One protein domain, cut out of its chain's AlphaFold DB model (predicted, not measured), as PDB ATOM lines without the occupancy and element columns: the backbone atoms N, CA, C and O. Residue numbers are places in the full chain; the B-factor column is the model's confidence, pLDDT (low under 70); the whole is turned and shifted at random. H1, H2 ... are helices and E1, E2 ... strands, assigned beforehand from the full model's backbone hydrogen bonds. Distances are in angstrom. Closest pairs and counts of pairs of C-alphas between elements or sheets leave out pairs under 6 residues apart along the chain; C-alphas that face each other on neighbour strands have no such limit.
ATOM      1  N   GLY A   7     234.490 220.639  66.330       57.25
ATOM      2  CA  GLY A   7     235.822 220.325  65.792       57.25
ATOM      3  C   GLY A   7     236.804 219.757  66.824       57.25
ATOM      4  O   GLY A   7     237.614 218.903  66.484       57.25
ATOM      5  N   MET A   8     236.702 220.165  68.095       58.41
ATOM      6  CA  MET A   8     237.640 219.721  69.141       58.41
ATOM      7  C   MET A   8     237.340 218.313  69.676       58.41
ATOM      8  O   MET A   8     238.270 217.570  69.971       58.41
ATOM      9  N   MET A   9     236.067 217.897  69.744       59.28
ATOM     10  CA  MET A   9     235.724 216.548  70.226       59.28
ATOM     11  C   MET A   9     236.095 215.429  69.239       59.28
ATOM     12  O   MET A   9     236.433 214.330  69.666       59.28
ATOM     13  N   LYS A  10     236.058 215.693  67.923       60.72
ATOM     14  CA  LYS A  10     236.391 214.684  66.900       60.72
ATOM     15  C   LYS A  10     237.876 214.317  66.907       60.72
ATOM     16  O   LYS A  10     238.215 213.153  66.732       60.72
ATOM     17  N   ASN A  11     238.741 215.294  67.175       68.69
ATOM     18  CA  ASN A  11     240.183 215.071  67.231       68.69
ATOM     19  C   ASN A  11     240.597 214.450  68.571       68.69
ATOM     20  O   ASN A  11     241.459 213.580  68.594       68.69
ATOM     21  N   ALA A  12     239.941 214.832  69.674       78.12
ATOM     22  CA  ALA A  12     240.218 214.270  70.995       78.12
ATOM     23  C   ALA A  12     240.028 212.741  71.038       78.12
ATOM     24  O   ALA A  12     240.901 212.036  71.534       78.12
ATOM     25  N   LEU A  13     238.941 212.219  70.453       82.62
ATOM     26  CA  LEU A  13     238.700 210.770  70.391       82.62
ATOM     27  C   LEU A  13     239.766 210.025  69.573       82.62
ATOM     28  O   LEU A  13     240.184 208.937  69.962       82.62
ATOM     29  N   TYR A  14     240.241 210.619  68.474       85.69
ATOM     30  CA  TYR A  14     241.303 210.033  67.656       85.69
ATOM     31  C   TYR A  14     242.624 209.921  68.430       85.69
ATOM     32  O   TYR A  14     243.238 208.857  68.450       85.69
ATOM     33  N   TYR A  15     243.035 210.984  69.130       86.12
ATOM     34  CA  TYR A  15     244.259 210.953  69.938       86.12
ATOM     35  C   TYR A  15     244.173 209.946  71.087       86.12
ATOM     36  O   TYR A  15     245.143 209.238  71.350       86.12
ATOM     37  N   VAL A  16     243.004 209.823  71.726       89.81
ATOM     38  CA  VAL A  16     242.769 208.811  72.765       89.81
ATOM     39  C   VAL A  16     242.929 207.397  72.198       89.81
ATOM     40  O   VAL A  16     243.614 206.584  72.814       89.81
ATOM     41  N   LEU A  17     242.373 207.109  71.017       91.56
ATOM     42  CA  LEU A  17     242.514 205.800  70.365       91.56
ATOM     43  C   LEU A  17     243.964 205.476  69.992       91.56
ATOM     44  O   LEU A  17     244.409 204.353  70.210       91.56
ATOM     45  N   VAL A  18     244.713 206.452  69.473       92.62
ATOM     46  CA  VAL A  18     246.128 206.269  69.110       92.62
ATOM     47  C   VAL A  18     246.986 205.983  70.345       92.62
ATOM     48  O   VAL A  18     247.818 205.077  70.318       92.62
ATOM     49  N   ILE A  19     246.764 206.703  71.449       93.81
ATOM     50  CA  ILE A  19     247.480 206.461  72.709       93.81
ATOM     51  C   ILE A  19     247.130 205.077  73.268       93.81
ATOM     52  O   ILE A  19     248.030 204.333  73.649       93.81
ATOM     53  N   LEU A  20     245.850 204.692  73.259       94.62
ATOM     54  CA  LEU A  20     245.409 203.358  73.682       94.62
ATOM     55  C   LEU A  20     246.049 202.247  72.847       94.62
ATOM     56  O   LEU A  20     246.520 201.259  73.405       94.62
ATOM     57  N   ALA A  21     246.111 202.420  71.526       93.44
ATOM     58  CA  ALA A  21     246.764 201.471  70.633       93.44
ATOM     59  C   ALA A  21     248.264 201.342  70.947       93.44
ATOM     60  O   ALA A  21     248.774 200.226  71.018       93.44
ATOM     61  N   MET A  22     248.964 202.452  71.213       93.75
ATOM     62  CA  MET A  22     250.374 202.408  71.619       93.75
ATOM     63  C   MET A  22     250.573 201.698  72.964       93.75
ATOM     64  O   MET A  22     251.461 200.855  73.075       93.75
ATOM     65  N   VAL A  23     249.730 201.976  73.964       91.06
ATOM     66  CA  VAL A  23     249.785 201.294  75.269       91.06
ATOM     67  C   VAL A  23     249.532 199.795  75.117       91.06
ATOM     68  O   VAL A  23     250.257 199.001  75.707       91.06
ATOM     69  N   MET A  24     248.566 199.395  74.283       85.69
ATOM     70  CA  MET A  24     248.297 197.986  73.983       85.69
ATOM     71  C   MET A  24     249.499 197.292  73.336       85.69
ATOM     72  O   MET A  24     249.831 196.181  73.731       85.69
ATOM     73  N   VAL A  25     250.184 197.940  72.387       83.56
ATOM     74  CA  VAL A  25     251.388 197.379  71.747       83.56
ATOM     75  C   VAL A  25     252.523 197.216  72.759       83.56
ATOM     76  O   VAL A  25     253.134 196.152  72.825       83.56
ATOM     77  N   VAL A  26     252.774 198.227  73.594       83.00
ATOM     78  CA  VAL A  26     253.804 198.157  74.645       83.00
ATOM     79  C   VAL A  26     253.465 197.069  75.667       83.00
ATOM     80  O   VAL A  26     254.326 196.265  76.013       83.00
ATOM     81  N   TYR A  27     252.210 196.986  76.110       79.88
ATOM     82  CA  TYR A  27     251.754 195.947  77.032       79.88
ATOM     83  C   TYR A  27     251.813 194.547  76.408       79.88
ATOM     84  O   TYR A  27     252.157 193.587  77.083       79.88
ATOM     85  N   PHE A  28     251.540 194.401  75.116       76.62
ATOM     86  CA  PHE A  28     251.637 193.105  74.451       76.62
ATOM     87  C   PHE A  28     253.094 192.630  74.313       76.62
ATOM     88  O   PHE A  28     253.371 191.443  74.469       76.62
ATOM     89  N   ILE A  29     254.033 193.551  74.059       73.81
ATOM     90  CA  ILE A  29     255.464 193.234  73.917       73.81
ATOM     91  C   ILE A  29     256.127 192.992  75.283       73.81
ATOM     92  O   ILE A  29     256.900 192.049  75.422       73.81
ATOM     93  N   PHE A  30     255.825 193.819  76.289       70.12
ATOM     94  CA  PHE A  30     256.536 193.828  77.579       70.12
ATOM     95  C   PHE A  30     255.684 193.409  78.785       70.12
ATOM     96  O   PHE A  30     256.215 193.170  79.865       70.12
ATOM     97  N   GLY A  31     254.361 193.343  78.652       60.97
ATOM     98  CA  GLY A  31     253.450 193.006  79.753       60.97
ATOM     99  C   GLY A  31     253.430 191.519  80.089       60.97
ATOM    100  O   GLY A  31     253.058 191.155  81.200       60.97
ATOM    101  N   ASN A  32     253.900 190.654  79.182       54.75
ATOM    102  CA  ASN A  32     254.029 189.218  79.429       54.75
ATOM    103  C   ASN A  32     255.464 188.815  79.807       54.75
ATOM    104  O   ASN A  32     255.988 187.809  79.329       54.75
ATOM    105  N   ASN A  33     256.092 189.594  80.692       53.44
ATOM    106  CA  ASN A  33     257.348 189.242  81.362       53.44
ATOM    107  C   ASN A  33     257.111 188.309  82.566       53.44
ATOM    108  O   ASN A  33     257.884 188.311  83.523       53.44
ATOM    109  N   GLY A  34     256.034 187.519  82.545       53.31
ATOM    110  CA  GLY A  34     255.931 186.367  83.425       53.31
ATOM    111  C   GLY A  34     257.073 185.438  83.049       53.31
ATOM    112  O   GLY A  34     257.032 184.848  81.974       53.31
ATOM    113  N   GLN A  35     258.112 185.412  83.885       52.97
ATOM    114  CA  GLN A  35     259.265 184.520  83.823       52.97
ATOM    115  C   GLN A  35     258.799 183.147  83.317       52.97
ATOM    116  O   GLN A  35     258.165 182.389  84.053       52.97
ATOM    117  N   ARG A  36     258.986 182.877  82.017       58.91
ATOM    118  CA  ARG A  36     258.422 181.685  81.375       58.91
ATOM    119  C   ARG A  36     259.171 180.493  81.950       58.91
ATOM    120  O   ARG A  36     260.349 180.320  81.655       58.91
ATOM    121  N   SER A  37     258.533 179.718  82.822       60.50
ATOM    122  CA  SER A  37     259.154 178.508  83.357       60.50
ATOM    123  C   SER A  37     259.097 177.421  82.292       60.50
ATOM    124  O   SER A  37     258.044 177.234  81.684       60.50
ATOM    125  N   SER A  38     260.192 176.699  82.080       68.25
ATOM    126  CA  SER A  38     260.166 175.509  81.234       68.25
ATOM    127  C   SER A  38     259.438 174.382  81.951       68.25
ATOM    128  O   SER A  38     259.884 173.975  83.023       68.25
ATOM    129  N   ASP A  39     258.387 173.830  81.355       80.19
ATOM    130  CA  ASP A  39     257.868 172.541  81.807       80.19
ATOM    131  C   ASP A  39     258.859 171.443  81.388       80.19
ATOM    132  O   ASP A  39     259.213 171.326  80.213       80.19
ATOM    133  N   ILE A  40     259.362 170.678  82.357       83.50
ATOM    134  CA  ILE A  40     260.321 169.589  82.140       83.50
ATOM    135  C   ILE A  40     259.783 168.276  82.707       83.50
ATOM    136  O   ILE A  40     259.048 168.249  83.698       83.50
ATOM    137  N   GLU A  41     260.202 167.162  82.114       86.44
ATOM    138  CA  GLU A  41     259.933 165.838  82.673       86.44
ATOM    139  C   GLU A  41     260.671 165.625  84.000       86.44
ATOM    140  O   GLU A  41     261.790 166.109  84.201       86.44
ATOM    141  N   TYR A  42     260.080 164.823  84.884       86.38
ATOM    142  CA  TYR A  42     260.697 164.477  86.164       86.38
ATOM    143  C   TYR A  42     262.043 163.753  85.990       86.38
ATOM    144  O   TYR A  42     262.999 164.032  86.711       86.38
ATOM    145  N   SER A  43     262.161 162.878  84.987       87.25
ATOM    146  CA  SER A  43     263.417 162.207  84.619       87.25
ATOM    147  C   SER A  43     264.534 163.228  84.361       87.25
ATOM    148  O   SER A  43     265.618 163.138  84.943       87.25
ATOM    149  N   LYS A  44     264.238 164.269  83.577       88.31
ATOM    150  CA  LYS A  44     265.164 165.360  83.264       88.31
ATOM    151  C   LYS A  44     265.487 166.219  84.474       88.31
ATOM    152  O   LYS A  44     266.653 166.565  84.656       88.31
ATOM    153  N   PHE A  45     264.505 166.497  85.328       90.25
ATOM    154  CA  PHE A  45     264.759 167.142  86.613       90.25
ATOM    155  C   PHE A  45     265.770 166.340  87.445       90.25
ATOM    156  O   PHE A  45     266.766 166.904  87.894       90.25
ATOM    157  N   THR A  46     265.573 165.025  87.606       90.50
ATOM    158  CA  THR A  46     266.487 164.185  88.400       90.50
ATOM    159  C   THR A  46     267.892 164.108  87.803       90.50
ATOM    160  O   THR A  46     268.868 164.225  88.541       90.50
ATOM    161  N   GLU A  47     268.012 164.000  86.477       92.88
ATOM    162  CA  GLU A  47     269.293 164.022  85.762       92.88
ATOM    163  C   GLU A  47     270.040 165.346  86.000       92.88
ATOM    164  O   GLU A  47     271.222 165.363  86.345       92.88
ATOM    165  N   GLN A  48     269.342 166.477  85.871       91.56
ATOM    166  CA  GLN A  48     269.918 167.813  86.048       91.56
ATOM    167  C   GLN A  48     270.245 168.124  87.514       91.56
ATOM    168  O   GLN A  48     271.230 168.818  87.790       91.56
ATOM    169  N   LEU A  49     269.457 167.590  88.450       91.81
ATOM    170  CA  LEU A  49     269.722 167.661  89.884       91.81
ATOM    171  C   LEU A  49     270.990 166.884  90.244       91.81
ATOM    172  O   LEU A  49     271.871 167.440  90.895       91.81
ATOM    173  N   GLN A  50     271.126 165.646  89.762       93.06
ATOM    174  CA  GLN A  50     272.329 164.828  89.962       93.06
ATOM    175  C   GLN A  50     273.568 165.459  89.318       93.06
ATOM    176  O   GLN A  50     274.647 165.443  89.904       93.06
ATOM    177  N   ALA A  51     273.408 166.083  88.150       94.75
ATOM    178  CA  ALA A  51     274.465 166.838  87.484       94.75
ATOM    179  C   ALA A  51     274.809 168.175  88.178       94.75
ATOM    180  O   ALA A  51     275.680 168.903  87.704       94.75
ATOM    181  N   GLY A  52     274.122 168.541  89.268       93.69
ATOM    182  CA  GLY A  52     274.393 169.754  90.036       93.69
ATOM    183  C   GLY A  52     274.029 171.057  89.317       93.69
ATOM    184  O   GLY A  52     274.581 172.105  89.659       93.69
ATOM    185  N   LYS A  53     273.121 171.014  88.332       93.00
ATOM    186  CA  LYS A  53     272.705 172.172  87.517       93.00
ATOM    187  C   LYS A  53     271.582 173.000  88.152       93.00
ATOM    188  O   LYS A  53     271.330 174.121  87.714       93.00
ATOM    189  N   ILE A  54     270.928 172.467  89.183       92.94
ATOM    190  CA  ILE A  54     269.863 173.145  89.931       92.94
ATOM    191  C   ILE A  54     270.480 174.049  91.006       92.94
ATOM    192  O   ILE A  54     271.389 173.633  91.728       92.94
ATOM    193  N   LYS A  55     270.007 175.292  91.089       93.44
ATOM    194  CA  LYS A  55     270.388 176.268  92.115       93.44
ATOM    195  C   LYS A  55     269.487 176.128  93.339       93.44
ATOM    196  O   LYS A  55     269.988 175.950  94.443       93.44
ATOM    197  N   GLU A  56     268.179 176.159  93.118       92.38
ATOM    198  CA  GLU A  56     267.156 176.024  94.153       92.38
ATOM    199  C   GLU A  56     265.890 175.390  93.575       92.38
ATOM    200  O   GLU A  56     265.639 175.467  92.370       92.38
ATOM    201  N   PHE A  57     265.106 174.738  94.429       93.38
ATOM    202  CA  PHE A  57     263.802 174.198  94.070       93.38
ATOM    203  C   PHE A  57     262.869 174.202  95.283       93.38
ATOM    204  O   PHE A  57     263.307 174.068  96.425       93.38
ATOM    205  N   GLU A  58     261.577 174.319  95.016       92.94
ATOM    206  CA  GLU A  58     260.489 174.246  95.981       92.94
ATOM    207  C   GLU A  58     259.505 173.164  95.537       92.94
ATOM    208  O   GLU A  58     259.296 172.947  94.340       92.94
ATOM    209  N   VAL A  59     258.899 172.486  96.511       91.19
ATOM    210  CA  VAL A  59     257.870 171.477  96.276       91.19
ATOM    211  C   VAL A  59     256.541 171.992  96.808       91.19
ATOM    212  O   VAL A  59     256.402 172.264  97.998       91.19
ATOM    213  N   GLN A  60     255.553 172.078  95.925       90.19
ATOM    214  CA  GLN A  60     254.214 172.560  96.218       90.19
ATOM    215  C   GLN A  60     253.195 171.442  95.958       90.19
ATOM    216  O   GLN A  60     253.185 170.857  94.871       90.19
ATOM    217  N   PRO A  61     252.321 171.113  96.922       87.00
ATOM    218  CA  PRO A  61     251.220 170.194  96.667       87.00
ATOM    219  C   PRO A  61     250.226 170.835  95.690       87.00
ATOM    220  O   PRO A  61     249.852 171.998  95.843       87.00
ATOM    221  N   ALA A  62     249.773 170.075  94.696       81.00
ATOM    222  CA  ALA A  62     248.830 170.547  93.688       81.00
ATOM    223  C   ALA A  62     247.840 169.434  93.325       81.00
ATOM    224  O   ALA A  62     248.186 168.525  92.589       81.00
ATOM    225  N   ASN A  63     246.595 169.497  93.811       80.50
ATOM    226  CA  ASN A  63     245.484 168.630  93.372       80.50
ATOM    227  C   ASN A  63     245.817 167.124  93.244       80.50
ATOM    228  O   ASN A  63     245.482 166.496  92.243       80.50
ATOM    229  N   GLY A  64     246.482 166.536  94.242       79.88
ATOM    230  CA  GLY A  64     246.833 165.108  94.233       79.88
ATOM    231  C   GLY A  64     248.129 164.761  93.492       79.88
ATOM    232  O   GLY A  64     248.509 163.598  93.470       79.88
ATOM    233  N   VAL A  65     248.839 165.750  92.945       84.94
ATOM    234  CA  VAL A  65     250.217 165.628  92.449       84.94
ATOM    235  C   VAL A  65     251.148 166.561  93.232       84.94
ATOM    236  O   VAL A  65     250.695 167.467  93.942       84.94
ATOM    237  N   TYR A  66     252.460 166.363  93.105       87.06
ATOM    238  CA  TYR A  66     253.449 167.314  93.622       87.06
ATOM    239  C   TYR A  66     254.039 168.110  92.465       87.06
ATOM    240  O   TYR A  66     254.554 167.540  91.505       87.06
ATOM    241  N   LYS A  67     253.972 169.436  92.558       89.62
ATOM    242  CA  LYS A  67     254.612 170.351  91.619       89.62
ATOM    243  C   LYS A  67     255.961 170.766  92.189       89.62
ATOM    244  O   LYS A  67     256.030 171.238  93.318       89.62
ATOM    245  N   ILE A  68     257.018 170.617  91.408       89.81
ATOM    246  CA  ILE A  68     258.334 171.161  91.724       89.81
ATOM    247  C   ILE A  68     258.565 172.367  90.827       89.81
ATOM    248  O   ILE A  68     258.448 172.266  89.608       89.81
ATOM    249  N   THR A  69     258.919 173.495  91.424       90.94
ATOM    250  CA  THR A  69     259.385 174.687  90.710       90.94
ATOM    251  C   THR A  69     260.800 174.997  91.150       90.94
ATOM    252  O   THR A  69     261.115 174.836  92.325       90.94
ATOM    253  N   GLY A  70     261.662 175.461  90.256       90.69
ATOM    254  CA  GLY A  70     263.026 175.794  90.649       90.69
ATOM    255  C   GLY A  70     263.756 176.680  89.662       90.69
ATOM    256  O   GLY A  70     263.209 177.074  88.630       90.69
ATOM    257  N   GLU A  71     265.003 176.987  90.010       91.75
ATOM    258  CA  GLU A  71     265.917 177.799  89.218       91.75
ATOM    259  C   GLU A  71     267.191 177.006  88.882       91.75
ATOM    260  O   GLU A  71     267.758 176.291  89.717       91.75
ATOM    261  N   TYR A  72     267.660 177.137  87.647       92.38
ATOM    262  CA  TYR A  72     268.949 176.644  87.184       92.38
ATOM    263  C   TYR A  72     270.083 177.586  87.584       92.38
ATOM    264  O   TYR A  72     269.901 178.792  87.728       92.38
ATOM    265  N   LYS A  73     271.299 177.045  87.697       92.38
ATOM    266  CA  LYS A  73     272.511 177.863  87.869       92.38
ATOM    267  C   LYS A  73     272.852 178.684  86.621       92.38
ATOM    268  O   LYS A  73     273.451 179.746  86.740       92.38
ATOM    269  N   GLU A  74     272.472 178.187  85.447       88.81
ATOM    270  CA  GLU A  74     272.743 178.797  84.144       88.81
ATOM    271  C   GLU A  74     271.463 178.862  83.305       88.81
ATOM    272  O   GLU A  74     270.607 177.978  83.399       88.81
ATOM    273  N   GLN A  75     271.343 179.886  82.453       85.56
ATOM    274  CA  GLN A  75     270.208 180.031  81.534       85.56
ATOM    275  C   GLN A  75     270.079 178.812  80.610       85.56
ATOM    276  O   GLN A  75     271.053 178.390  79.991       85.56
ATOM    277  N   GLN A  76     268.865 178.272  80.499       82.81
ATOM    278  CA  GLN A  76     268.521 177.198  79.571       82.81
ATOM    279  C   GLN A  76     267.729 177.764  78.395       82.81
ATOM    280  O   GLN A  76     266.811 178.566  78.582       82.81
ATOM    281  N   THR A  77     268.073 177.344  77.180       79.06
ATOM    282  CA  THR A  77     267.325 177.704  75.972       79.06
ATOM    283  C   THR A  77     266.050 176.874  75.892       79.06
ATOM    284  O   THR A  77     266.096 175.647  75.949       79.06
ATOM    285  N   VAL A  78     264.915 177.545  75.738       73.19
ATOM    286  CA  VAL A  78     263.591 176.946  75.604       73.19
ATOM    287  C   VAL A  78     262.894 177.475  74.360       73.19
ATOM    288  O   VAL A  78     262.939 178.670  74.044       73.19
ATOM    289  N   ALA A  79     262.231 176.565  73.650       63.44
ATOM    290  CA  ALA A  79     261.467 176.901  72.462       63.44
ATOM    291  C   ALA A  79     260.275 177.791  72.847       63.44
ATOM    292  O   ALA A  79     259.400 177.389  73.621       63.44
ATOM    293  N   ASN A  80     260.229 179.006  72.303       60.38
ATOM    294  CA  ASN A  80     259.124 179.926  72.540       60.38
ATOM    295  C   ASN A  80     257.900 179.498  71.724       60.38
ATOM    296  O   ASN A  80     257.843 179.683  70.509       60.38
ATOM    297  N   SER A  81     256.906 178.940  72.406       56.62
ATOM    298  CA  SER A  81     255.604 178.577  71.837       56.62
ATOM    299  C   SER A  81     254.512 179.621  72.129       56.62
ATOM    300  O   SER A  81     253.361 179.435  71.739       56.62
ATOM    301  N   GLY A  82     254.851 180.738  72.785       59.88
ATOM    302  CA  GLY A  82     253.894 181.698  73.336       59.88
ATOM    303  C   GLY A  82     254.178 183.144  72.932       59.88
ATOM    304  O   GLY A  82     254.671 183.933  73.743       59.88
ATOM    305  N   GLY A  83     253.811 183.502  71.701       51.50
ATOM    306  CA  GLY A  83     253.771 184.889  71.231       51.50
ATOM    307  C   GLY A  83     253.809 184.984  69.710       51.50
ATOM    308  O   GLY A  83     254.833 184.688  69.118       51.50
ATOM    309  N   LEU A  84     252.681 185.371  69.101       56.41
ATOM    310  CA  LEU A  84     252.491 185.682  67.673       56.41
ATOM    311  C   LEU A  84     253.397 184.905  66.699       56.41
ATOM    312  O   LEU A  84     254.433 185.402  66.263       56.41
ATOM    313  N   ALA A  85     252.918 183.746  66.238       54.16
ATOM    314  CA  ALA A  85     253.546 182.914  65.199       54.16
ATOM    315  C   ALA A  85     253.871 183.642  63.868       54.16
ATOM    316  O   ALA A  85     254.470 183.057  62.973       54.16
ATOM    317  N   ILE A  86     253.487 184.914  63.726       56.59
ATOM    318  CA  ILE A  86     253.685 185.751  62.538       56.59
ATOM    319  C   ILE A  86     255.137 186.269  62.431       56.59
ATOM    320  O   ILE A  86     255.550 186.681  61.351       56.59
ATOM    321  N   LEU A  87     255.940 186.213  63.506       64.56
ATOM    322  CA  LEU A  87     257.316 186.748  63.530       64.56
ATOM    323  C   LEU A  87     258.427 185.677  63.573       64.56
ATOM    324  O   LEU A  87     259.604 186.025  63.594       64.56
ATOM    325  N   GLY A  88     258.074 184.387  63.524       54.88
ATOM    326  CA  GLY A  88     259.028 183.271  63.580       54.88
ATOM    327  C   GLY A  88     259.374 182.817  65.006       54.88
ATOM    328  O   GLY A  88     259.299 183.585  65.964       54.88
ATOM    329  N   SER A  89     259.726 181.536  65.150       54.09
ATOM    330  CA  SER A  89     260.121 180.919  66.422       54.09
ATOM    331  C   SER A  89     261.436 181.523  66.915       54.09
ATOM    332  O   SER A  89     262.496 181.239  66.361       54.09
ATOM    333  N   THR A  90     261.375 182.373  67.934       59.25
ATOM    334  CA  THR A  90     262.569 182.894  68.607       59.25
ATOM    335  C   THR A  90     262.896 181.995  69.787       59.25
ATOM    336  O   THR A  90     262.065 181.835  70.675       59.25
ATOM    337  N   ASP A  91     264.091 181.418  69.818       62.06
ATOM    338  CA  ASP A  91     264.574 180.723  71.007       62.06
ATOM    339  C   ASP A  91     264.663 181.718  72.169       62.06
ATOM    340  O   ASP A  91     265.240 182.800  72.043       62.06
ATOM    341  N   THR A  92     264.050 181.378  73.301       68.81
ATOM    342  CA  THR A  92     264.070 182.214  74.508       68.81
ATOM    343  C   THR A  92     264.860 181.519  75.590       68.81
ATOM    344  O   THR A  92     264.821 180.300  75.693       68.81
ATOM    345  N   THR A  93     265.573 182.268  76.417       76.50
ATOM    346  CA  THR A  93     266.281 181.696  77.559       76.50
ATOM    347  C   THR A  93     265.471 181.877  78.835       76.50
ATOM    348  O   THR A  93     264.820 182.901  79.040       76.50
ATOM    349  N   THR A  94     265.498 180.871  79.705       81.12
ATOM    350  CA  THR A  94     264.898 180.936  81.039       81.12
ATOM    351  C   THR A  94     265.809 180.288  82.067       81.12
ATOM    352  O   THR A  94     266.523 179.328  81.777       81.12
ATOM    353  N   THR A  95     265.804 180.820  83.285       87.38
ATOM    354  CA  THR A  95     266.436 180.170  84.438       87.38
ATOM    355  C   THR A  95     265.449 179.316  85.220       87.38
ATOM    356  O   THR A  95     265.886 178.513  86.030       87.38
ATOM    357  N   HIS A  96     264.140 179.426  84.976       87.44
ATOM    358  CA  HIS A  96     263.132 178.740  85.780       87.44
ATOM    359  C   HIS A  96     262.588 177.489  85.098       87.44
ATOM    360  O   HIS A  96     262.339 177.475  83.891       87.44
ATOM    361  N   PHE A  97     262.314 176.463  85.898       87.56
ATOM    362  CA  PHE A  97     261.628 175.255  85.457       87.56
ATOM    363  C   PHE A  97     260.465 174.895  86.378       87.56
ATOM    364  O   PHE A  97     260.429 175.267  87.553       87.56
ATOM    365  N   THR A  98     259.542 174.122  85.821       88.19
ATOM    366  CA  THR A  98     258.448 173.461  86.516       88.19
ATOM    367  C   THR A  98     258.449 171.988  86.118       88.19
ATOM    368  O   THR A  98     258.605 171.649  84.949       88.19
ATOM    369  N   THR A  99     258.258 171.087  87.072       87.38
ATOM    370  CA  THR A  99     257.991 169.674  86.796       87.38
ATOM    371  C   THR A  99     256.891 169.154  87.710       87.38
ATOM    372  O   THR A  99     256.671 169.683  88.800       87.38
ATOM    373  N   ILE A 100     256.168 168.135  87.260       85.75
ATOM    374  CA  ILE A 100     255.079 167.516  88.014       85.75
ATOM    375  C   ILE A 100     255.463 166.070  88.294       85.75
ATOM    376  O   ILE A 100     255.809 165.316  87.385       85.75
ATOM    377  N   ILE A 101     255.369 165.680  89.559       81.75
ATOM    378  CA  ILE A 101     255.482 164.294  89.992       81.75
ATOM    379  C   ILE A 101     254.073 163.716  90.033       81.75
ATOM    380  O   ILE A 101     253.251 164.134  90.855       81.75
ATOM    381  N   LEU A 102     253.806 162.740  89.167       77.56
ATOM    382  CA  LEU A 102     252.628 161.896  89.315       77.56
ATOM    383  C   LEU A 102     252.882 160.901  90.461       77.56
ATOM    384  O   LEU A 102     253.947 160.277  90.484       77.56
TER     385      LEU A 102
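AT A GLANCE: This is residues 7 to 102 of the 107 residues of the protein "Cell division protein FtsH" of Staphylococcus aureus (UniProt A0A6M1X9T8). A long arm, residues 7 to 27 of H1, sticks out from a small body: a twisted sheet, order E1 - E2 - E3, with the short helix H2 across one face. The sheet is a meander, each strand the antiparallel neighbour of the one before. The printed part has 96 residues with H1, H2, E1, E2, E3 in that order, class mixed; it is extended, radius of gyration of the C-alphas 20.3 A, spanning 70 by 31 by 22 A.

IN THESE COORDINATES: Find C-alpha 7 at (235.822, 220.325, 65.792); from there H1 runs 35.6 A to residue 30. H2 follows, residues 42 to 50, then E1, 54 to 62. E2, 65 to 79, bends by 117 degrees at residue 74. E3, 91 to 101, ends at (255.482, 164.294, 89.992).

HOW THE PARTS SIT: Hairpin E1 and E2 has N 58 and O 69 at 2.8 A; hairpin E2 and E3 has N 68 and O 99 at 2.8 A. H2 is on the sheet, height 9.1 A; its closest C-alphas to E3 are Tyr 42 and Thr 99, 5.9 A. H1 is apart from H2 and the strands. Every O i to N i+4 pair is within hydrogen-bond range in H2, 18 of 20 in H1.

THE WHOLE: The printed part has no cut. Links H1 to H2 and E2 to E3 are long. Look for pLDDT under 70 at residues 7 to 11, 31 to 38 and 79 to 92.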